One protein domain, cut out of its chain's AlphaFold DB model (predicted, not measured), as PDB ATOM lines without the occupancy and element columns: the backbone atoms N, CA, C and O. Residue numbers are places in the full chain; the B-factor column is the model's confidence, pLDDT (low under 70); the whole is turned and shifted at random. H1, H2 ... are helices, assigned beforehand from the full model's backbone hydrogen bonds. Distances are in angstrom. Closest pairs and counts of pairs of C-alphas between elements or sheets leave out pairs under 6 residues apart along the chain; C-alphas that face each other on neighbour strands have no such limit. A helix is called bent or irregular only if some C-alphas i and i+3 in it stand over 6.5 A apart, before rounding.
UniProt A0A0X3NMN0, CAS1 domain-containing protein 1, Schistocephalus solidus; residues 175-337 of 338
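This is residues 175 to 337 of the 338 residues of the protein "CAS1 domain-containing protein 1" of Schistocephalus solidus (UniProt A0A0X3NMN0). This is a long rod of helices: H5 runs through the middle, side by side with H3a, and H1 and H6b join it in a bundle. Residues 325 to 337 stick out at one end. The 163 printed residues, all helix in class, hold H1 to H6 and are loose: radius of gyration of the C-alphas 20.8 A, spans 75 by 28 by 24 A.

Start at H1, residues 175 to 189; it touches the hub H5, residues 245 to 280, closest at C-alphas 180 and 253, 5.6 A. By hydrogen bonds H3, residues 203 to 236, and H6, residues 287 to 335, were each assigned as one helix, but both are bent: C-alphas 225 and 228 are 7.2 A apart, 303 and 306 7.0 A. Arm H3a, residues 203 to 225, touches H5 at a shallow tilt of 4 degrees, opposite ways; the closest C-alphas, 222 and 250, are 6.7 A apart. H2, residues 196 to 199, touches no helix; H4, residues 240 to 243, touches arm H3b, residues 228 to 236. Arm H6a, residues 287 to 303, makes a hairpin with H5; H6b, residues 306 to 335, touches H1 and H5. Except in H2 and H4, too short for one, every O i to N i+4 pair is within hydrogen-bond range.

Find C-alpha 175 at (17.138, 5.150, -12.186). H5 spans 53.2 A; H6b, 40.5 A, ends at C-alpha 335, (-4.091, 0.772, -28.789).

The printed part has no cut and no long link. Mean pLDDT of the printed part is 72.0; 62 residues are under 70, among them 316 to 337.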
ATOM      1  N   TYR A 175      16.499   4.180 -11.295       87.31
ATOM      2  CA  TYR A 175      17.138   5.150 -12.186       87.31
ATOM      3  C   TYR A 175      16.479   6.528 -12.080       87.31
ATOM      4  O   TYR A 175      17.159   7.558 -11.987       87.31
ATOM      5  N   VAL A 176      15.146   6.553 -12.098       83.19
ATOM      6  CA  VAL A 176      14.343   7.776 -12.025       83.19
ATOM      7  C   VAL A 176      14.525   8.449 -10.665       83.19
ATOM      8  O   VAL A 176      14.858   9.637 -10.617       83.19
ATOM      9  N   THR A 177      14.420   7.688  -9.573       79.88
ATOM     10  CA  THR A 177      14.646   8.189  -8.211       79.88
ATOM     11  C   THR A 177      16.061   8.737  -8.041       79.88
ATOM     12  O   THR A 177      16.235   9.860  -7.574       79.88
ATOM     13  N   LEU A 178      17.088   8.007  -8.485       83.25
ATOM     14  CA  LEU A 178      18.486   8.432  -8.373       83.25
ATOM     15  C   LEU A 178      18.796   9.655  -9.256       83.25
ATOM     16  O   LEU A 178      19.703  10.443  -8.971       83.25
ATOM     17  N   SER A 179      18.068   9.836 -10.357       83.06
ATOM     18  CA  SER A 179      18.171  11.030 -11.202       83.06
ATOM     19  C   SER A 179      17.563  12.251 -10.524       83.06
ATOM     20  O   SER A 179      18.243  13.272 -10.405       83.06
ATOM     21  N   ALA A 180      16.348  12.135  -9.991       80.00
ATOM     22  CA  ALA A 180      15.714  13.200  -9.221       80.00
ATOM     23  C   ALA A 180      16.511  13.554  -7.945       80.00
ATOM     24  O   ALA A 180      16.740  14.734  -7.666       80.00
ATOM     25  N   TYR A 181      17.046  12.556  -7.235       77.44
ATOM     26  CA  TYR A 181      17.885  12.762  -6.051       77.44
ATOM     27  C   TYR A 181      19.185  13.524  -6.352       77.44
ATOM     28  O   TYR A 181      19.579  14.413  -5.599       77.44
ATOM     29  N   GLY A 182      19.838  13.252  -7.487       78.81
ATOM     30  CA  GLY A 182      21.031  14.006  -7.894       78.81
ATOM     31  C   GLY A 182      20.744  15.495  -8.130       78.81
ATOM     32  O   GLY A 182      21.565  16.359  -7.808       78.81
ATOM     33  N   HIS A 183      19.558  15.822  -8.645       74.62
ATOM     34  CA  HIS A 183      19.118  17.207  -8.807       74.62
ATOM     35  C   HIS A 183      18.854  17.893  -7.473       74.62
ATOM     36  O   HIS A 183      19.294  19.028  -7.284       74.62
ATOM     37  N   PHE A 184      18.216  17.183  -6.548       75.06
ATOM     38  CA  PHE A 184      18.045  17.638  -5.179       75.06
ATOM     39  C   PHE A 184      19.392  17.947  -4.506       75.06
ATOM     40  O   PHE A 184      19.619  19.070  -4.055       75.06
ATOM     41  N   CYS A 185      20.326  16.995  -4.535       74.38
ATOM     42  CA  CYS A 185      21.653  17.148  -3.942       74.38
ATOM     43  C   CYS A 185      22.439  18.319  -4.530       74.38
ATOM     44  O   CYS A 185      23.190  18.974  -3.812       74.38
ATOM     45  N   TYR A 186      22.274  18.616  -5.821       75.00
ATOM     46  CA  TYR A 186      22.901  19.793  -6.414       75.00
ATOM     47  C   TYR A 186      22.376  21.097  -5.812       75.00
ATOM     48  O   TYR A 186      23.175  21.963  -5.464       75.00
ATOM     49  N   PHE A 187      21.053  21.252  -5.701       69.25
ATOM     50  CA  PHE A 187      20.464  22.454  -5.106       69.25
ATOM     51  C   PHE A 187      20.824  22.582  -3.628       69.25
ATOM     52  O   PHE A 187      21.069  23.692  -3.162       69.25
ATOM     53  N   TRP A 188      20.921  21.447  -2.935       69.19
ATOM     54  CA  TRP A 188      21.398  21.377  -1.563       69.19
ATOM     55  C   TRP A 188      22.863  21.818  -1.445       69.19
ATOM     56  O   TRP A 188      23.164  22.826  -0.822       69.19
ATOM     57  N   LYS A 189      23.792  21.104  -2.094       65.38
ATOM     58  CA  LYS A 189      25.242  21.326  -1.956       65.38
ATOM     59  C   LYS A 189      25.674  22.699  -2.460       65.38
ATOM     60  O   LYS A 189      26.647  23.256  -1.963       65.38
ATOM     61  N   LYS A 190      24.963  23.254  -3.446       65.56
ATOM     62  CA  LYS A 190      25.275  24.577  -3.987       65.56
ATOM     63  C   LYS A 190      24.790  25.738  -3.102       65.56
ATOM     64  O   LYS A 190      25.012  26.881  -3.476       65.56
ATOM     65  N   ASN A 191      24.209  25.458  -1.927       53.31
ATOM     66  CA  ASN A 191      24.046  26.381  -0.793       53.31
ATOM     67  C   ASN A 191      23.636  27.817  -1.167       53.31
ATOM     68  O   ASN A 191      24.109  28.798  -0.595       53.31
ATOM     69  N   TYR A 192      22.694  27.950  -2.100       55.41
ATOM     70  CA  TYR A 192      22.207  29.249  -2.566       55.41
ATOM     71  C   TYR A 192      21.534  30.082  -1.460       55.41
ATOM     72  O   TYR A 192      21.443  31.300  -1.570       55.41
ATOM     73  N   LEU A 193      21.102  29.426  -0.378       55.16
ATOM     74  CA  LEU A 193      20.465  30.031   0.797       55.16
ATOM     75  C   LEU A 193      21.437  30.309   1.958       55.16
ATOM     76  O   LEU A 193      21.056  30.990   2.910       55.16
ATOM     77  N   GLN A 194      22.662  29.774   1.914       52.97
ATOM     78  CA  GLN A 194      23.586  29.737   3.059       52.97
ATOM     79  C   GLN A 194      24.813  30.643   2.922       52.97
ATOM     80  O   GLN A 194      25.543  30.798   3.893       52.97
ATOM     81  N   GLY A 195      25.040  31.269   1.763       59.66
ATOM     82  CA  GLY A 195      26.053  32.319   1.665       59.66
ATOM     83  C   GLY A 195      25.639  33.527   2.506       59.66
ATOM     84  O   GLY A 195      24.562  34.081   2.278       59.66
ATOM     85  N   ASP A 196      26.480  33.962   3.446       60.06
ATOM     86  CA  ASP A 196      26.220  35.155   4.269       60.06
ATOM     87  C   ASP A 196      25.942  36.406   3.403       60.06
ATOM     88  O   ASP A 196      25.101  37.239   3.748       60.06
ATOM     89  N   GLU A 197      26.547  36.469   2.212       65.06
ATOM     90  CA  GLU A 197      26.283  37.443   1.139       65.06
ATOM     91  C   GLU A 197      24.812  37.456   0.675       65.06
ATOM     92  O   GLU A 197      24.202  38.515   0.516       65.06
ATOM     93  N   MET A 198      24.196  36.281   0.496       64.44
ATOM     94  CA  MET A 198      22.804  36.169   0.044       64.44
ATOM     95  C   MET A 198      21.826  36.647   1.115       64.44
ATOM     96  O   MET A 198      20.816  37.259   0.772       64.44
ATOM     97  N   LEU A 199      22.134  36.443   2.403       65.38
ATOM     98  CA  LEU A 199      21.308  36.895   3.532       65.38
ATOM     99  C   LEU A 199      21.170  38.426   3.612       65.38
ATOM    100  O   LEU A 199      20.206  38.913   4.204       65.38
ATOM    101  N   LYS A 200      22.097  39.179   3.004       68.12
ATOM    102  CA  LYS A 200      22.104  40.652   2.975       68.12
ATOM    103  C   LYS A 200      21.017  41.243   2.070       68.12
ATOM    104  O   LYS A 200      20.608  42.385   2.256       68.12
ATOM    105  N   HIS A 201      20.533  40.489   1.083       71.69
ATOM    106  CA  HIS A 201      19.486  40.947   0.169       71.69
ATOM    107  C   HIS A 201      18.080  40.800   0.763       71.69
ATOM    108  O   HIS A 201      17.837  39.903   1.561       71.69
ATOM    109  N   SER A 202      17.131  41.634   0.323       75.06
ATOM    110  CA  SER A 202      15.710  41.515   0.699       75.06
ATOM    111  C   SER A 202      15.124  40.141   0.331       75.06
ATOM    112  O   SER A 202      15.517  39.550  -0.679       75.06
ATOM    113  N   ILE A 203      14.160  39.656   1.128       76.56
ATOM    114  CA  ILE A 203      13.497  38.343   0.990       76.56
ATOM    115  C   ILE A 203      13.009  38.120  -0.451       76.56
ATOM    116  O   ILE A 203      13.343  37.106  -1.064       76.56
ATOM    117  N   CYS A 204      12.327  39.108  -1.042       80.19
ATOM    118  CA  CYS A 204      11.816  39.016  -2.414       80.19
ATOM    119  C   CYS A 204      12.933  38.867  -3.460       80.19
ATOM    120  O   CYS A 204      12.806  38.089  -4.406       80.19
ATOM    121  N   LYS A 205      14.061  39.570  -3.281       82.88
ATOM    122  CA  LYS A 205      15.202  39.490  -4.206       82.88
ATOM    123  C   LYS A 205      15.878  38.118  -4.130       82.88
ATOM    124  O   LYS A 205      16.222  37.559  -5.169       82.88
ATOM    125  N   ARG A 206      16.012  37.545  -2.927       79.69
ATOM    126  CA  ARG A 206      16.525  36.175  -2.733       79.69
ATOM    127  C   ARG A 206      15.621  35.139  -3.400       79.69
ATOM    128  O   ARG A 206      16.124  34.257  -4.097       79.69
ATOM    129  N   ALA A 207      14.305  35.281  -3.235       81.44
ATOM    130  CA  ALA A 207      13.325  34.381  -3.831       81.44
ATOM    131  C   ALA A 207      13.398  34.372  -5.360       81.44
ATOM    132  O   ALA A 207      13.493  33.305  -5.967       81.44
ATOM    133  N   TRP A 208      13.459  35.554  -5.976       83.12
ATOM    134  CA  TRP A 208      13.587  35.681  -7.426       83.12
ATOM    135  C   TRP A 208      14.876  35.046  -7.970       83.12
ATOM    136  O   TRP A 208      14.840  34.329  -8.970       83.12
ATOM    137  N   ILE A 209      16.017  35.262  -7.303       83.38
ATOM    138  CA  ILE A 209      17.306  34.674  -7.706       83.38
ATOM    139  C   ILE A 209      17.246  33.142  -7.654       83.38
ATOM    140  O   ILE A 209      17.664  32.485  -8.612       83.38
ATOM    141  N   CYS A 210      16.697  32.575  -6.575       80.06
ATOM    142  CA  CYS A 210      16.549  31.126  -6.423       80.06
ATOM    143  C   CYS A 210      15.632  30.546  -7.508       80.06
ATOM    144  O   CYS A 210      16.007  29.585  -8.183       80.06
ATOM    145  N   LEU A 211      14.468  31.163  -7.732       83.94
ATOM    146  CA  LEU A 211      13.497  30.702  -8.723       83.94
ATOM    147  C   LEU A 211      14.071  30.750 -10.146       83.94
ATOM    148  O   LEU A 211      13.989  29.762 -10.876       83.94
ATOM    149  N   LYS A 212      14.740  31.850 -10.518       87.25
ATOM    150  CA  LYS A 212      15.394  31.999 -11.828       87.25
ATOM    151  C   LYS A 212      16.397  30.874 -12.097       87.25
ATOM    152  O   LYS A 212      16.459  30.356 -13.210       87.25
ATOM    153  N   GLN A 213      17.187  30.484 -11.099       82.56
ATOM    154  CA  GLN A 213      18.200  29.437 -11.258       82.56
ATOM    155  C   GLN A 213      17.605  28.030 -11.315       82.56
ATOM    156  O   GLN A 213      18.075  27.208 -12.107       82.56
ATOM    157  N   ILE A 214      16.569  27.755 -10.514       83.62
ATOM    158  CA  ILE A 214      15.819  26.496 -10.583       83.62
ATOM    159  C   ILE A 214      15.235  26.336 -11.988       83.62
ATOM    160  O   ILE A 214      15.449  25.298 -12.609       83.62
ATOM    161  N   ILE A 215      14.598  27.383 -12.524       87.31
ATOM    162  CA  ILE A 215      14.024  27.390 -13.878       87.31
ATOM    163  C   ILE A 215      15.108  27.218 -14.946       87.31
ATOM    164  O   ILE A 215      14.959  26.383 -15.835       87.31
ATOM    165  N   TYR A 216      16.220  27.956 -14.857       88.62
ATOM    166  CA  TYR A 216      17.314  27.843 -15.826       88.62
ATOM    167  C   TYR A 216      17.854  26.410 -15.907       88.62
ATOM    168  O   TYR A 216      17.965  25.832 -16.989       88.62
ATOM    169  N   ARG A 217      18.137  25.802 -14.748       86.06
ATOM    170  CA  ARG A 217      18.607  24.416 -14.686       86.06
ATOM    171  C   ARG A 217      17.528  23.437 -15.148       86.06
ATOM    172  O   ARG A 217      17.858  22.471 -15.828       86.06
ATOM    173  N   TYR A 218      16.267  23.698 -14.807       88.25
ATOM    174  CA  TYR A 218      15.136  22.887 -15.239       88.25
ATOM    175  C   TYR A 218      15.047  22.809 -16.763       88.25
ATOM    176  O   TYR A 218      15.060  21.717 -17.328       88.25
ATOM    177  N   ILE A 219      15.076  23.960 -17.430       90.69
ATOM    178  CA  ILE A 219      15.045  24.045 -18.893       90.69
ATOM    179  C   ILE A 219      16.272  23.361 -19.507       90.69
ATOM    180  O   ILE A 219      16.125  22.589 -20.451       90.69
ATOM    181  N   GLN A 220      17.469  23.581 -18.954       90.62
ATOM    182  CA  GLN A 220      18.700  22.965 -19.460       90.62
ATOM    183  C   GLN A 220      18.630  21.431 -19.450       90.62
ATOM    184  O   GLN A 220      19.029  20.771 -20.411       90.62
ATOM    185  N   VAL A 221      18.129  20.853 -18.359       88.00
ATOM    186  CA  VAL A 221      18.041  19.398 -18.182       88.00
ATOM    187  C   VAL A 221      16.922  18.821 -19.033       88.00
ATOM    188  O   VAL A 221      17.139  17.805 -19.695       88.00
ATOM    189  N   LEU A 222      15.759  19.480 -19.067       90.06
ATOM    190  CA  LEU A 222      14.665  19.085 -19.946       90.06
ATOM    191  C   LEU A 222      15.119  19.048 -21.395       90.06
ATOM    192  O   LEU A 222      14.913  18.034 -22.055       90.06
ATOM    193  N   PHE A 223      15.779  20.106 -21.864       91.12
ATOM    194  CA  PHE A 223      16.315  20.150 -23.214       91.12
ATOM    195  C   PHE A 223      17.276  18.982 -23.447       91.12
ATOM    196  O   PHE A 223      17.060  18.193 -24.359       91.12
ATOM    197  N   ARG A 224      18.270  18.790 -22.570       89.56
ATOM    198  CA  ARG A 224      19.272  17.724 -22.723       89.56
ATOM    199  C   ARG A 224      18.656  16.328 -22.848       89.56
ATOM    200  O   ARG A 224      19.112  15.540 -23.668       89.56
ATOM    201  N   MET A 225      17.660  16.009 -22.023       86.50
ATOM    202  CA  MET A 225      17.069  14.665 -21.984       86.50
ATOM    203  C   MET A 225      16.029  14.442 -23.089       86.50
ATOM    204  O   MET A 225      15.887  13.321 -23.571       86.50
ATOM    205  N   ASN A 226      15.313  15.493 -23.501       91.25
ATOM    206  CA  ASN A 226      14.212  15.391 -24.461       91.25
ATOM    207  C   ASN A 226      14.626  15.661 -25.905       91.25
ATOM    208  O   ASN A 226      13.923  15.222 -26.812       91.25
ATOM    209  N   PHE A 227      15.743  16.357 -26.129       90.81
ATOM    210  CA  PHE A 227      16.169  16.800 -27.456       90.81
ATOM    211  C   PHE A 227      16.161  15.662 -28.483       90.81
ATOM    212  O   PHE A 227      15.511  15.770 -29.519       90.81
ATOM    213  N   LEU A 228      16.798  14.536 -28.155       89.50
ATOM    214  CA  LEU A 228      16.861  13.383 -29.051       89.50
ATOM    215  C   LEU A 228      15.471  12.778 -29.310       89.50
ATOM    216  O   LEU A 228      15.108  12.536 -30.455       89.50
ATOM    217  N   VAL A 229      14.666  12.561 -28.266       88.94
ATOM    218  CA  VAL A 229      13.348  11.919 -28.409       88.94
ATOM    219  C   VAL A 229      12.372  12.781 -29.197       88.94
ATOM    220  O   VAL A 229      11.626  12.244 -30.011       88.94
ATOM    221  N   ILE A 230      12.389  14.101 -29.008       89.00
ATOM    222  CA  ILE A 230      11.561  15.024 -29.792       89.00
ATOM    223  C   ILE A 230      11.913  14.910 -31.277       89.00
ATOM    224  O   ILE A 230      11.012  14.788 -32.106       89.00
ATOM    225  N   LEU A 231      13.207  14.868 -31.611       88.81
ATOM    226  CA  LEU A 231      13.654  14.671 -32.990       88.81
ATOM    227  C   LEU A 231      13.180  13.327 -33.555       88.81
ATOM    228  O   LEU A 231      12.615  13.302 -34.646       88.81
ATOM    229  N   LEU A 232      13.309  12.226 -32.804       86.94
ATOM    230  CA  LEU A 232      12.768  10.928 -33.229       86.94
ATOM    231  C   LEU A 232      11.244  10.965 -33.429       86.94
ATOM    232  O   LEU A 232      10.746  10.397 -34.398       86.94
ATOM    233  N   CYS A 233      10.494  11.639 -32.553       87.06
ATOM    234  CA  CYS A 233       9.040  11.764 -32.682       87.06
ATOM    235  C   CYS A 233       8.644  12.495 -33.969       87.06
ATOM    236  O   CYS A 233       7.707  12.070 -34.648       87.06
ATOM    237  N   VAL A 234       9.371  13.561 -34.318       85.81
ATOM    238  CA  VAL A 234       9.172  14.310 -35.566       85.81
ATOM    239  C   VAL A 234       9.523  13.443 -36.775       85.81
ATOM    240  O   VAL A 234       8.713  13.340 -37.694       85.81
ATOM    241  N   VAL A 235      10.680  12.771 -36.759       84.38
ATOM    242  CA  VAL A 235      11.157  11.934 -37.874       84.38
ATOM    243  C   VAL A 235      10.224  10.751 -38.133       84.38
ATOM    244  O   VAL A 235       9.798  10.555 -39.266       84.38
ATOM    245  N   PHE A 236       9.848   9.999 -37.099       82.81
ATOM    246  CA  PHE A 236       9.051   8.772 -37.234       82.81
ATOM    247  C   PHE A 236       7.537   8.976 -37.113       82.81
ATOM    248  O   PHE A 236       6.775   8.005 -37.171       82.81
ATOM    249  N   ARG A 237       7.082  10.219 -36.901       83.56
ATOM    250  CA  ARG A 237       5.671  10.571 -36.655       83.56
ATOM    251  C   ARG A 237       5.030   9.703 -35.571       83.56
ATOM    252  O   ARG A 237       3.902   9.222 -35.703       83.56
ATOM    253  N   LYS A 238       5.773   9.463 -34.494       81.62
ATOM    254  CA  LYS A 238       5.300   8.700 -33.337       81.62
ATOM    255  C   LYS A 238       4.981   9.645 -32.190       81.62
ATOM    256  O   LYS A 238       5.597  10.695 -32.034       81.62
ATOM    257  N   THR A 239       3.998   9.264 -31.385       83.06
ATOM    258  CA  THR A 239       3.637  10.017 -30.188       83.06
ATOM    259  C   THR A 239       4.752   9.924 -29.152       83.06
ATOM    260  O   THR A 239       5.357   8.869 -28.965       83.06
ATOM    261  N   TYR A 240       4.989  11.024 -28.438       79.75
ATOM    262  CA  TYR A 240       6.022  11.129 -27.404       79.75
ATOM    263  C   TYR A 240       5.929  10.020 -26.340       79.75
ATOM    264  O   TYR A 240       6.942   9.469 -25.911       79.75
ATOM    265  N   MET A 241       4.706   9.603 -25.998       80.38
ATOM    266  CA  MET A 241       4.452   8.538 -25.021       80.38
ATOM    267  C   MET A 241       4.955   7.153 -25.454       80.38
ATOM    268  O   MET A 241       5.174   6.307 -24.590       80.38
ATOM    269  N   LYS A 242       5.202   6.908 -26.753       77.94
ATOM    270  CA  LYS A 242       5.836   5.652 -27.197       77.94
ATOM    271  C   LYS A 242       7.253   5.503 -26.650       77.94
ATOM    272  O   LYS A 242       7.685   4.387 -26.381       77.94
ATOM    273  N   TYR A 243       7.945   6.612 -26.404       83.50
ATOM    274  CA  TYR A 243       9.276   6.633 -25.803       83.50
ATOM    275  C   TYR A 243       9.207   6.768 -24.279       83.50
ATOM    276  O   TYR A 243       9.966   7.547 -23.713       83.50
ATOM    277  N   TYR A 244       8.305   6.022 -23.622       80.81
ATOM    278  CA  TYR A 244       7.856   6.194 -22.226       80.81
ATOM    279  C   TYR A 244       8.952   6.471 -21.180       80.81
ATOM    280  O   TYR A 244       8.692   7.151 -20.189       80.81
ATOM    281  N   PHE A 245      10.175   5.981 -21.393       82.75
ATOM    282  CA  PHE A 245      11.313   6.200 -20.504       82.75
ATOM    283  C   PHE A 245      11.669   7.688 -20.328       82.75
ATOM    284  O   PHE A 245      11.944   8.133 -19.215       82.75
ATOM    285  N   VAL A 246      11.628   8.488 -21.397       85.81
ATOM    286  CA  VAL A 246      11.975   9.921 -21.345       85.81
ATOM    287  C   VAL A 246      10.862  10.802 -20.749       85.81
ATOM    288  O   VAL A 246      11.181  11.625 -19.882       85.81
ATOM    289  N   PRO A 247       9.567  10.614 -21.090       83.25
ATOM    290  CA  PRO A 247       8.448  11.208 -20.364       83.25
ATOM    291  C   PRO A 247       8.509  10.909 -18.869       83.25
ATOM    292  O   PRO A 247       8.355  11.822 -18.067       83.25
ATOM    293  N   LEU A 248       8.824   9.667 -18.491       81.25
ATOM    294  CA  LEU A 248       8.929   9.254 -17.094       81.25
ATOM    295  C   LEU A 248       9.998  10.045 -16.325       81.25
ATOM    296  O   LEU A 248       9.727  10.579 -15.248       81.25
ATOM    297  N   ILE A 249      11.206  10.160 -16.886       83.19
ATOM    298  CA  ILE A 249      12.280  10.960 -16.282       83.19
ATOM    299  C   ILE A 249      11.868  12.431 -16.201       83.19
ATOM    300  O   ILE A 249      12.110  13.080 -15.185       83.19
ATOM    301  N   THR A 250      11.231  12.946 -17.253       86.19
ATOM    302  CA  THR A 250      10.740  14.324 -17.304       86.19
ATOM    303  C   THR A 250       9.739  14.588 -16.183       86.19
ATOM    304  O   THR A 250       9.929  15.540 -15.436       86.19
ATOM    305  N   THR A 251       8.742  13.722 -15.981       81.56
ATOM    306  CA  THR A 251       7.745  13.886 -14.913       81.56
ATOM    307  C   THR A 251       8.368  13.835 -13.522       81.56
ATOM    308  O   THR A 251       8.081  14.697 -12.691       81.56
ATOM    309  N   ALA A 252       9.261  12.879 -13.263       79.12
ATOM    310  CA  ALA A 252       9.959  12.812 -11.983       79.12
ATOM    311  C   ALA A 252      10.832  14.049 -11.741       79.12
ATOM    312  O   ALA A 252      10.911  14.565 -10.624       79.12
ATOM    313  N   TYR A 253      11.454  14.567 -12.800       81.06
ATOM    314  CA  TYR A 253      12.240  15.783 -12.721       81.06
ATOM    315  C   TYR A 253      11.370  17.014 -12.442       81.06
ATOM    316  O   TYR A 253      11.691  17.784 -11.535       81.06
ATOM    317  N   THR A 254      10.241  17.167 -13.134       85.81
ATOM    318  CA  THR A 254       9.247  18.217 -12.864       85.81
ATOM    319  C   THR A 254       8.769  18.168 -11.424       85.81
ATOM    320  O   THR A 254       8.739  19.202 -10.760       85.81
ATOM    321  N   LEU A 255       8.478  16.979 -10.897       82.81
ATOM    322  CA  LEU A 255       8.066  16.835  -9.508       82.81
ATOM    323  C   LEU A 255       9.180  17.219  -8.526       82.81
ATOM    324  O   LEU A 255       8.931  17.922  -7.547       82.81
ATOM    325  N   SER A 256      10.423  16.811  -8.791       80.12
ATOM    326  CA  SER A 256      11.565  17.213  -7.961       80.12
ATOM    327  C   SER A 256      11.771  18.736  -7.967       80.12
ATOM    328  O   SER A 256      12.041  19.338  -6.932       80.12
ATOM    329  N   ALA A 257      11.577  19.396  -9.111       83.25
ATOM    330  CA  ALA A 257      11.664  20.848  -9.213       83.25
ATOM    331  C   ALA A 257      10.485  21.543  -8.508       83.25
ATOM    332  O   ALA A 257      10.684  22.546  -7.818       83.25
ATOM    333  N   ALA A 258       9.272  20.996  -8.630       84.69
ATOM    334  CA  ALA A 258       8.074  21.511  -7.973       84.69
ATOM    335  C   ALA A 258       8.195  21.425  -6.446       84.69
ATOM    336  O   ALA A 258       8.014  22.429  -5.764       84.69
ATOM    337  N   THR A 259       8.596  20.268  -5.912       81.75
ATOM    338  CA  THR A 259       8.829  20.075  -4.469       81.75
ATOM    339  C   THR A 259       9.909  21.014  -3.933       81.75
ATOM    340  O   THR A 259       9.715  21.626  -2.885       81.75
ATOM    341  N   MET A 260      11.002  21.229  -4.676       78.62
ATOM    342  CA  MET A 260      12.008  22.237  -4.314       78.62
ATOM    343  C   MET A 260      11.449  23.655  -4.295       78.62
ATOM    344  O   MET A 260      11.767  24.425  -3.392       78.62
ATOM    345  N   THR A 261      10.635  24.006  -5.286       83.81
ATOM    346  CA  THR A 261      10.036  25.341  -5.387       83.81
ATOM    347  C   THR A 261       9.082  25.590  -4.223       83.81
ATOM    348  O   THR A 261       9.203  26.611  -3.553       83.81
ATOM    349  N   VAL A 262       8.206  24.627  -3.921       84.31
ATOM    350  CA  VAL A 262       7.297  24.679  -2.766       84.31
ATOM    351  C   VAL A 262       8.084  24.828  -1.465       84.31
ATOM    352  O   VAL A 262       7.753  25.681  -0.647       84.31
ATOM    353  N   TRP A 263       9.167  24.067  -1.296       79.62
ATOM    354  CA  TRP A 263      10.002  24.151  -0.099       79.62
ATOM    355  C   TRP A 263      10.644  25.530   0.087       79.62
ATOM    356  O   TRP A 263      10.647  26.090   1.180       79.62
ATOM    357  N   VAL A 264      11.171  26.101  -0.995       78.62
ATOM    358  CA  VAL A 264      11.774  27.438  -0.986       78.62
ATOM    359  C   VAL A 264      10.731  28.507  -0.643       78.62
ATOM    360  O   VAL A 264      11.014  29.398   0.156       78.62
ATOM    361  N   LEU A 265       9.518  28.404  -1.190       82.50
ATOM    362  CA  LEU A 265       8.416  29.310  -0.854       82.50
ATOM    363  C   LEU A 265       8.004  29.191   0.621       82.50
ATOM    364  O   LEU A 265       7.800  30.212   1.274       82.50
ATOM    365  N   LEU A 266       7.952  27.970   1.159       82.62
ATOM    366  CA  LEU A 266       7.639  27.718   2.567       82.62
ATOM    367  C   LEU A 266       8.687  28.330   3.508       82.62
ATOM    368  O   LEU A 266       8.325  28.978   4.487       82.62
ATOM    369  N   LEU A 267       9.979  28.207   3.185       77.44
ATOM    370  CA  LEU A 267      11.050  28.857   3.949       77.44
ATOM    371  C   LEU A 267      10.909  30.384   3.960       77.44
ATOM    372  O   LEU A 267      11.049  31.008   5.011       77.44
ATOM    373  N   PHE A 268      10.598  30.998   2.816       77.94
ATOM    374  CA  PHE A 268      10.389  32.447   2.762       77.94
ATOM    375  C   PHE A 268       9.141  32.895   3.520       77.94
ATOM    376  O   PHE A 268       9.169  33.952   4.150       77.94
ATOM    377  N   PHE A 269       8.074  32.097   3.494       82.56
ATOM    378  CA  PHE A 269       6.876  32.364   4.279       82.56
ATOM    379  C   PHE A 269       7.186  32.346   5.783       82.56
ATOM    380  O   PHE A 269       6.901  33.325   6.469       82.56
ATOM    381  N   LEU A 270       7.875  31.306   6.271       78.81
ATOM    382  CA  LEU A 270       8.302  31.204   7.673       78.81
ATOM    383  C   LEU A 270       9.212  32.368   8.096       78.81
ATOM    384  O   LEU A 270       9.037  32.931   9.177       78.81
ATOM    385  N   GLU A 271      10.155  32.773   7.240       73.88
ATOM    386  CA  GLU A 271      11.014  33.938   7.494       73.88
ATOM    387  C   GLU A 271      10.222  35.242   7.586       73.88
ATOM    388  O   GLU A 271      10.508  36.082   8.444       73.88
ATOM    389  N   SER A 272       9.225  35.417   6.716       76.56
ATOM    390  CA  SER A 272       8.344  36.583   6.734       76.56
ATOM    391  C   SER A 272       7.528  36.635   8.027       76.56
ATOM    392  O   SER A 272       7.515  37.669   8.697       76.56
ATOM    393  N   SER A 273       6.919  35.515   8.427       78.50
ATOM    394  CA  SER A 273       6.138  35.408   9.665       78.50
ATOM    395  C   SER A 273       6.988  35.663  10.913       78.50
ATOM    396  O   SER A 273       6.575  36.416  11.792       78.50
ATOM    397  N   CYS A 274       8.203  35.106  10.981       69.31
ATOM    398  CA  CYS A 274       9.122  35.318  12.104       69.31
ATOM    399  C   CYS A 274       9.584  36.785  12.200       69.31
ATOM    400  O   CYS A 274       9.586  37.368  13.281       69.31
ATOM    401  N   SER A 275       9.898  37.415  11.061       68.25
ATOM    402  CA  SER A 275      10.277  38.834  10.998       68.25
ATOM    403  C   SER A 275       9.141  39.765  11.438       68.25
ATOM    404  O   SER A 275       9.380  40.752  12.131       68.25
ATOM    405  N   GLN A 276       7.894  39.445  11.078       72.50
ATOM    406  CA  GLN A 276       6.718  40.186  11.542       72.50
ATOM    407  C   GLN A 276       6.495  40.021  13.051       72.50
ATOM    408  O   GLN A 276       6.313  41.024  13.736       72.50
ATOM    409  N   HIS A 277       6.585  38.797  13.579       67.69
ATOM    410  CA  HIS A 277       6.442  38.532  15.016       67.69
ATOM    411  C   HIS A 277       7.511  39.226  15.870       67.69
ATOM    412  O   HIS A 277       7.232  39.685  16.973       67.69
ATOM    413  N   LEU A 278       8.736  39.345  15.359       63.69
ATOM    414  CA  LEU A 278       9.797  40.068  16.052       63.69
ATOM    415  C   LEU A 278       9.574  41.585  16.081       63.69
ATOM    416  O   LEU A 278       9.941  42.230  17.060       63.69
ATOM    417  N   LYS A 279       8.954  42.157  15.040       66.94
ATOM    418  CA  LYS A 279       8.594  43.584  15.010       66.94
ATOM    419  C   LYS A 279       7.478  43.927  15.995       66.94
ATOM    420  O   LYS A 279       7.474  45.034  16.519       66.94
ATOM    421  N   THR A 280       6.546  43.009  16.248       64.81
ATOM    422  CA  THR A 280       5.429  43.244  17.179       64.81
ATOM    423  C   THR A 280       5.825  43.104  18.647       64.81
ATOM    424  O   THR A 280       5.168  43.689  19.501       64.81
ATOM    425  N   MET A 281       6.912  42.389  18.962       57.81
ATOM    426  CA  MET A 281       7.363  42.188  20.346       57.81
ATOM    427  C   MET A 281       8.161  43.358  20.954       57.81
ATOM    428  O   MET A 281       8.588  43.242  22.097       57.81
ATOM    429  N   ASN A 282       8.356  44.485  20.251       50.91
ATOM    430  CA  ASN A 282       9.040  45.691  20.762       50.91
ATOM    431  C   ASN A 282      10.406  45.440  21.441       50.91
ATOM    432  O   ASN A 282      10.905  46.272  22.199       50.91
ATOM    433  N   VAL A 283      11.054  44.308  21.163       55.19
ATOM    434  CA  VAL A 283      12.406  44.053  21.646       55.19
ATOM    435  C   VAL A 283      13.333  44.890  20.777       55.19
ATOM    436  O   VAL A 283      13.397  44.689  19.563       55.19
ATOM    437  N   SER A 284      14.067  45.812  21.405       46.97
ATOM    438  CA  SER A 284      15.251  46.465  20.836       46.97
ATOM    439  C   SER A 284      16.334  45.400  20.618       46.97
ATOM    440  O   SER A 284      17.320  45.287  21.344       46.97
ATOM    441  N   ALA A 285      16.081  44.492  19.680       49.91
ATOM    442  CA  ALA A 285      16.965  43.402  19.360       49.91
ATOM    443  C   ALA A 285      18.033  43.969  18.435       49.91
ATOM    444  O   ALA A 285      17.762  44.323  17.287       49.91
ATOM    445  N   SER A 286      19.269  44.017  18.932       52.75
ATOM    446  CA  SER A 286      20.445  44.074  18.072       52.75
ATOM    447  C   SER A 286      20.237  43.125  16.885       52.75
ATOM    448  O   SER A 286      19.869  41.960  17.073       52.75
ATOM    449  N   ASN A 287      20.466  43.616  15.662       58.28
ATOM    450  CA  ASN A 287      20.313  42.871  14.404       58.28
ATOM    451  C   ASN A 287      20.996  41.481  14.416       58.28
ATOM    452  O   ASN A 287      20.675  40.633  13.580       58.28
ATOM    453  N   SER A 288      21.933  41.230  15.342       57.59
ATOM    454  CA  SER A 288      22.585  39.935  15.555       57.59
ATOM    455  C   SER A 288      21.677  38.868  16.190       57.59
ATOM    456  O   SER A 288      21.727  37.719  15.754       57.59
ATOM    457  N   SER A 289      20.815  39.221  17.153       59.47
ATOM    458  CA  SER A 289      19.956  38.264  17.878       59.47
ATOM    459  C   SER A 289      18.839  37.709  16.982       59.47
ATOM    460  O   SER A 289      18.648  36.496  16.871       59.47
ATOM    461  N   VAL A 290      18.196  38.595  16.214       61.00
ATOM    462  CA  VAL A 290      17.164  38.249  15.217       61.00
ATOM    463  C   VAL A 290      17.721  37.320  14.140       61.00
ATOM    464  O   VAL A 290      17.109  36.318  13.769       61.00
ATOM    465  N   ARG A 291      18.930  37.623  13.653       63.31
ATOM    466  CA  ARG A 291      19.619  36.811  12.646       63.31
ATOM    467  C   ARG A 291      19.979  35.427  13.188       63.31
ATOM    468  O   ARG A 291      19.894  34.456  12.439       63.31
ATOM    469  N   GLY A 292      20.341  35.332  14.468       68.38
ATOM    470  CA  GLY A 292      20.614  34.071  15.157       68.38
ATOM    471  C   GLY A 292      19.386  33.160  15.234       68.38
ATOM    472  O   GLY A 292      19.470  31.996  14.846       68.38
ATOM    473  N   GLN A 293      18.230  33.695  15.638       66.12
ATOM    474  CA  GLN A 293      16.994  32.907  15.738       66.12
ATOM    475  C   GLN A 293      16.451  32.465  14.372       66.12
ATOM    476  O   GLN A 293      16.101  31.298  14.201       66.12
ATOM    477  N   VAL A 294      16.474  33.345  13.363       66.69
ATOM    478  CA  VAL A 294      16.100  32.976  11.984       66.69
ATOM    479  C   VAL A 294      17.020  31.876  11.440       66.69
ATOM    480  O   VAL A 294      16.556  30.948  10.778       66.69
ATOM    481  N   LYS A 295      18.321  31.933  11.755       70.38
ATOM    482  CA  LYS A 295      19.288  30.896  11.367       70.38
ATOM    483  C   LYS A 295      19.010  29.563  12.073       70.38
ATOM    484  O   LYS A 295      19.106  28.526  11.426       70.38
ATOM    485  N   ALA A 296      18.614  29.576  13.348       71.75
ATOM    486  CA  ALA A 296      18.267  28.369  14.101       71.75
ATOM    487  C   ALA A 296      17.010  27.671  13.550       71.75
ATOM    488  O   ALA A 296      17.049  26.471  13.278       71.75
ATOM    489  N   VAL A 297      15.930  28.423  13.298       68.75
ATOM    490  CA  VAL A 297      14.696  27.882  12.695       68.75
ATOM    491  C   VAL A 297      14.966  27.351  11.287       68.75
ATOM    492  O   VAL A 297      14.540  26.249  10.950       68.75
ATOM    493  N   ARG A 298      15.740  28.086  10.476       71.00
ATOM    494  CA  ARG A 298      16.137  27.622   9.140       71.00
ATOM    495  C   ARG A 298      16.940  26.322   9.214       71.00
ATOM    496  O   ARG A 298      16.651  25.405   8.456       71.00
ATOM    497  N   ASN A 299      17.905  26.216  10.127       73.06
ATOM    498  CA  ASN A 299      18.703  25.000  10.302       73.06
ATOM    499  C   ASN A 299      17.844  23.798  10.726       73.06
ATOM    500  O   ASN A 299      18.060  22.701  10.220       73.06
ATOM    501  N   PHE A 300      16.854  24.004  11.602       73.12
ATOM    502  CA  PHE A 300      15.914  22.957  12.008       73.12
ATOM    503  C   PHE A 300      15.057  22.465  10.834       73.12
ATOM    504  O   PHE A 300      14.938  21.264  10.615       73.12
ATOM    505  N   VAL A 301      14.503  23.382  10.034       69.06
ATOM    506  CA  VAL A 301      13.697  23.024   8.855       69.06
ATOM    507  C   VAL A 301      14.556  22.341   7.785       69.06
ATOM    508  O   VAL A 301      14.150  21.333   7.208       69.06
ATOM    509  N   GLU A 302      15.770  22.833   7.539       70.50
ATOM    510  CA  GLU A 302      16.700  22.230   6.577       70.50
ATOM    511  C   GLU A 302      17.130  20.809   6.988       70.50
ATOM    512  O   GLU A 302      17.346  19.979   6.106       70.50
ATOM    513  N   LEU A 303      17.176  20.485   8.288       71.81
ATOM    514  CA  LEU A 303      17.517  19.142   8.772       71.81
ATOM    515  C   LEU A 303      16.596  18.061   8.179       71.81
ATOM    516  O   LEU A 303      17.083  17.040   7.702       71.81
ATOM    517  N   TYR A 304      15.285  18.322   8.126       70.06
ATOM    518  CA  TYR A 304      14.278  17.360   7.654       70.06
ATOM    519  C   TYR A 304      13.998  17.425   6.147       70.06
ATOM    520  O   TYR A 304      13.338  16.548   5.587       70.06
ATOM    521  N   ARG A 305      14.504  18.450   5.451       70.94
ATOM    522  CA  ARG A 305      14.245  18.654   4.018       70.94
ATOM    523  C   ARG A 305      14.701  17.473   3.165       70.94
ATOM    524  O   ARG A 305      14.022  17.114   2.206       70.94
ATOM    525  N   LYS A 306      15.870  16.901   3.473       66.12
ATOM    526  CA  LYS A 306      16.450  15.806   2.680       66.12
ATOM    527  C   LYS A 306      15.560  14.578   2.684       66.12
ATOM    528  O   LYS A 306      15.245  14.062   1.613       66.12
ATOM    529  N   ASP A 307      15.120  14.180   3.868       71.25
ATOM    530  CA  ASP A 307      14.347  12.961   4.052       71.25
ATOM    531  C   ASP A 307      12.953  13.123   3.452       71.25
ATOM    532  O   ASP A 307      12.523  12.282   2.665       71.25
ATOM    533  N   ILE A 308      12.294  14.262   3.694       70.62
ATOM    534  CA  ILE A 308      10.964  14.555   3.142       70.62
ATOM    535  C   ILE A 308      11.002  14.587   1.612       70.62
ATOM    536  O   ILE A 308      10.183  13.946   0.954       70.62
ATOM    537  N   CYS A 309      11.957  15.299   1.008       65.88
ATOM    538  CA  CYS A 309      12.034  15.378  -0.448       65.88
ATOM    539  C   CYS A 309      12.424  14.040  -1.086       65.88
ATOM    540  O   CYS A 309      11.903  13.709  -2.150       65.88
ATOM    541  N   PHE A 310      13.284  13.250  -0.438       68.50
ATOM    542  CA  PHE A 310      13.606  11.900  -0.896       68.50
ATOM    543  C   PHE A 310      12.384  10.976  -0.842       68.50
ATOM    544  O   PHE A 310      12.074  10.329  -1.841       68.50
ATOM    545  N   LEU A 311      11.638  10.976   0.269       73.12
ATOM    546  CA  LEU A 311      10.403  10.204   0.435       73.12
ATOM    547  C   LEU A 311       9.325  10.596  -0.582       73.12
ATOM    548  O   LEU A 311       8.680   9.716  -1.144       73.12
ATOM    549  N   VAL A 312       9.154  11.891  -0.867       71.44
ATOM    550  CA  VAL A 312       8.184  12.377  -1.865       71.44
ATOM    551  C   VAL A 312       8.584  11.978  -3.287       71.44
ATOM    552  O   VAL A 312       7.746  11.549  -4.077       71.44
ATOM    553  N   VAL A 313       9.867  12.089  -3.635       68.00
ATOM    554  CA  VAL A 313      10.361  11.667  -4.954       68.00
ATOM    555  C   VAL A 313      10.249  10.152  -5.117       68.00
ATOM    556  O   VAL A 313       9.851   9.681  -6.182       68.00
ATOM    557  N   LEU A 314      10.575   9.385  -4.075       70.88
ATOM    558  CA  LEU A 314      10.471   7.931  -4.081       70.88
ATOM    559  C   LEU A 314       9.011   7.479  -4.195       70.88
ATOM    560  O   LEU A 314       8.709   6.658  -5.060       70.88
ATOM    561  N   SER A 315       8.107   8.040  -3.388       70.00
ATOM    562  CA  SER A 315       6.680   7.695  -3.404       70.00
ATOM    563  C   SER A 315       6.004   8.065  -4.721       70.00
ATOM    564  O   SER A 315       5.151   7.334  -5.215       70.00
ATOM    565  N   ALA A 316       6.415   9.161  -5.350       66.06
ATOM    566  CA  ALA A 316       5.887   9.524  -6.650       66.06
ATOM    567  C   ALA A 316       6.490   8.714  -7.799       66.06
ATOM    568  O   ALA A 316       5.784   8.418  -8.760       66.06
ATOM    569  N   ALA A 317       7.765   8.321  -7.718       64.19
ATOM    570  CA  ALA A 317       8.362   7.410  -8.692       64.19
ATOM    571  C   ALA A 317       7.679   6.034  -8.648       64.19
ATOM    572  O   ALA A 317       7.374   5.466  -9.700       64.19
ATOM    573  N   THR A 318       7.369   5.523  -7.451       66.00
ATOM    574  CA  THR A 318       6.622   4.269  -7.286       66.00
ATOM    575  C   THR A 318       5.164   4.415  -7.719       66.00
ATOM    576  O   THR A 318       4.684   3.575  -8.478       66.00
ATOM    577  N   LEU A 319       4.484   5.505  -7.343       66.94
ATOM    578  CA  LEU A 319       3.111   5.790  -7.770       66.94
ATOM    579  C   LEU A 319       3.010   5.924  -9.291       66.94
ATOM    580  O   LEU A 319       2.115   5.348  -9.897       66.94
ATOM    581  N   TYR A 320       3.933   6.637  -9.931       63.75
ATOM    582  CA  TYR A 320       3.918   6.831 -11.378       63.75
ATOM    583  C   TYR A 320       4.300   5.550 -12.136       63.75
ATOM    584  O   TYR A 320       3.709   5.260 -13.172       63.75
ATOM    585  N   SER A 321       5.213   4.727 -11.606       60.88
ATOM    586  CA  SER A 321       5.489   3.384 -12.148       60.88
ATOM    587  C   SER A 321       4.258   2.472 -12.040       60.88
ATOM    588  O   SER A 321       3.900   1.783 -12.996       60.88
ATOM    589  N   HIS A 322       3.535   2.539 -10.917       63.28
ATOM    590  CA  HIS A 322       2.284   1.811 -10.715       63.28
ATOM    591  C   HIS A 322       1.155   2.314 -11.633       63.28
ATOM    592  O   HIS A 322       0.451   1.515 -12.252       63.28
ATOM    593  N   LEU A 323       1.016   3.634 -11.795       59.31
ATOM    594  CA  LEU A 323       0.068   4.250 -12.724       59.31
ATOM    595  C   LEU A 323       0.397   3.907 -14.175       59.31
ATOM    596  O   LEU A 323      -0.526   3.650 -14.938       59.31
ATOM    597  N   LEU A 324       1.677   3.837 -14.551       56.47
ATOM    598  CA  LEU A 324       2.110   3.354 -15.861       56.47
ATOM    599  C   LEU A 324       1.809   1.873 -16.071       56.47
ATOM    600  O   LEU A 324       1.558   1.480 -17.197       56.47
ATOM    601  N   HIS A 325       1.821   1.039 -15.031       54.81
ATOM    602  CA  HIS A 325       1.397  -0.358 -15.146       54.81
ATOM    603  C   HIS A 325      -0.118  -0.460 -15.365       54.81
ATOM    604  O   HIS A 325      -0.573  -1.144 -16.281       54.81
ATOM    605  N   LYS A 326      -0.903   0.277 -14.569       53.81
ATOM    606  CA  LYS A 326      -2.367   0.330 -14.695       53.81
ATOM    607  C   LYS A 326      -2.795   0.931 -16.036       53.81
ATOM    608  O   LYS A 326      -3.696   0.409 -16.688       53.81
ATOM    609  N   SER A 327      -2.116   1.993 -16.469       46.69
ATOM    610  CA  SER A 327      -2.359   2.628 -17.756       46.69
ATOM    611  C   SER A 327      -1.807   1.800 -18.900       46.69
ATOM    612  O   SER A 327      -2.510   1.697 -19.878       46.69
ATOM    613  N   ALA A 328      -0.659   1.125 -18.806       46.03
ATOM    614  CA  ALA A 328      -0.187   0.218 -19.857       46.03
ATOM    615  C   ALA A 328      -1.116  -0.986 -20.045       46.03
ATOM    616  O   ALA A 328      -1.285  -1.409 -21.178       46.03
ATOM    617  N   TYR A 329      -1.780  -1.491 -18.999       41.94
ATOM    618  CA  TYR A 329      -2.852  -2.482 -19.159       41.94
ATOM    619  C   TYR A 329      -4.071  -1.888 -19.889       41.94
ATOM    620  O   TYR A 329      -4.586  -2.499 -20.822       41.94
ATOM    621  N   LEU A 330      -4.484  -0.660 -19.544       35.28
ATOM    622  CA  LEU A 330      -5.569   0.051 -20.238       35.28
ATOM    623  C   LEU A 330      -5.204   0.458 -21.683       35.28
ATOM    624  O   LEU A 330      -6.050   0.416 -22.570       35.28
ATOM    625  N   PHE A 331      -3.950   0.841 -21.924       34.06
ATOM    626  CA  PHE A 331      -3.395   1.390 -23.167       34.06
ATOM    627  C   PHE A 331      -2.957   0.267 -24.116       34.06
ATOM    628  O   PHE A 331      -3.083   0.398 -25.328       34.06
ATOM    629  N   SER A 332      -2.523  -0.880 -23.582       34.22
ATOM    630  CA  SER A 332      -2.342  -2.119 -24.345       34.22
ATOM    631  C   SER A 332      -3.692  -2.668 -24.815       34.22
ATOM    632  O   SER A 332      -3.796  -3.041 -25.981       34.22
ATOM    633  N   LEU A 333      -4.755  -2.604 -23.996       32.66
ATOM    634  CA  LEU A 333      -6.102  -2.990 -24.445       32.66
ATOM    635  C   LEU A 333      -6.711  -2.027 -25.480       32.66
ATOM    636  O   LEU A 333      -7.477  -2.472 -26.332       32.66
ATOM    637  N   THR A 334      -6.396  -0.728 -25.423       34.09
ATOM    638  CA  THR A 334      -7.022   0.280 -26.304       34.09
ATOM    639  C   THR A 334      -6.232   0.612 -27.570       34.09
ATOM    640  O   THR A 334      -6.848   1.048 -28.538       34.09
ATOM    641  N   PHE A 335      -4.912   0.386 -27.626       32.34
ATOM    642  CA  PHE A 335      -4.091   0.772 -28.789       32.34
ATOM    643  C   PHE A 335      -3.400  -0.378 -29.533       32.34
ATOM    644  O   PHE A 335      -2.978  -0.163 -30.666       32.34
ATOM    645  N   PHE A 336      -3.294  -1.581 -28.954       31.23
ATOM    646  CA  PHE A 336      -2.770  -2.768 -29.658       31.23
ATOM    647  C   PHE A 336      -3.864  -3.621 -30.320       31.23
ATOM    648  O   PHE A 336      -3.562  -4.639 -30.937       31.23
ATOM    649  N   LYS A 337      -5.128  -3.183 -30.254       27.84
ATOM    650  CA  LYS A 337      -6.227  -3.715 -31.066       27.84
ATOM    651  C   LYS A 337      -6.442  -2.838 -32.307       27.84
ATOM    652  O   LYS A 337      -7.505  -2.246 -32.478       27.84
TER     653      LYS A 337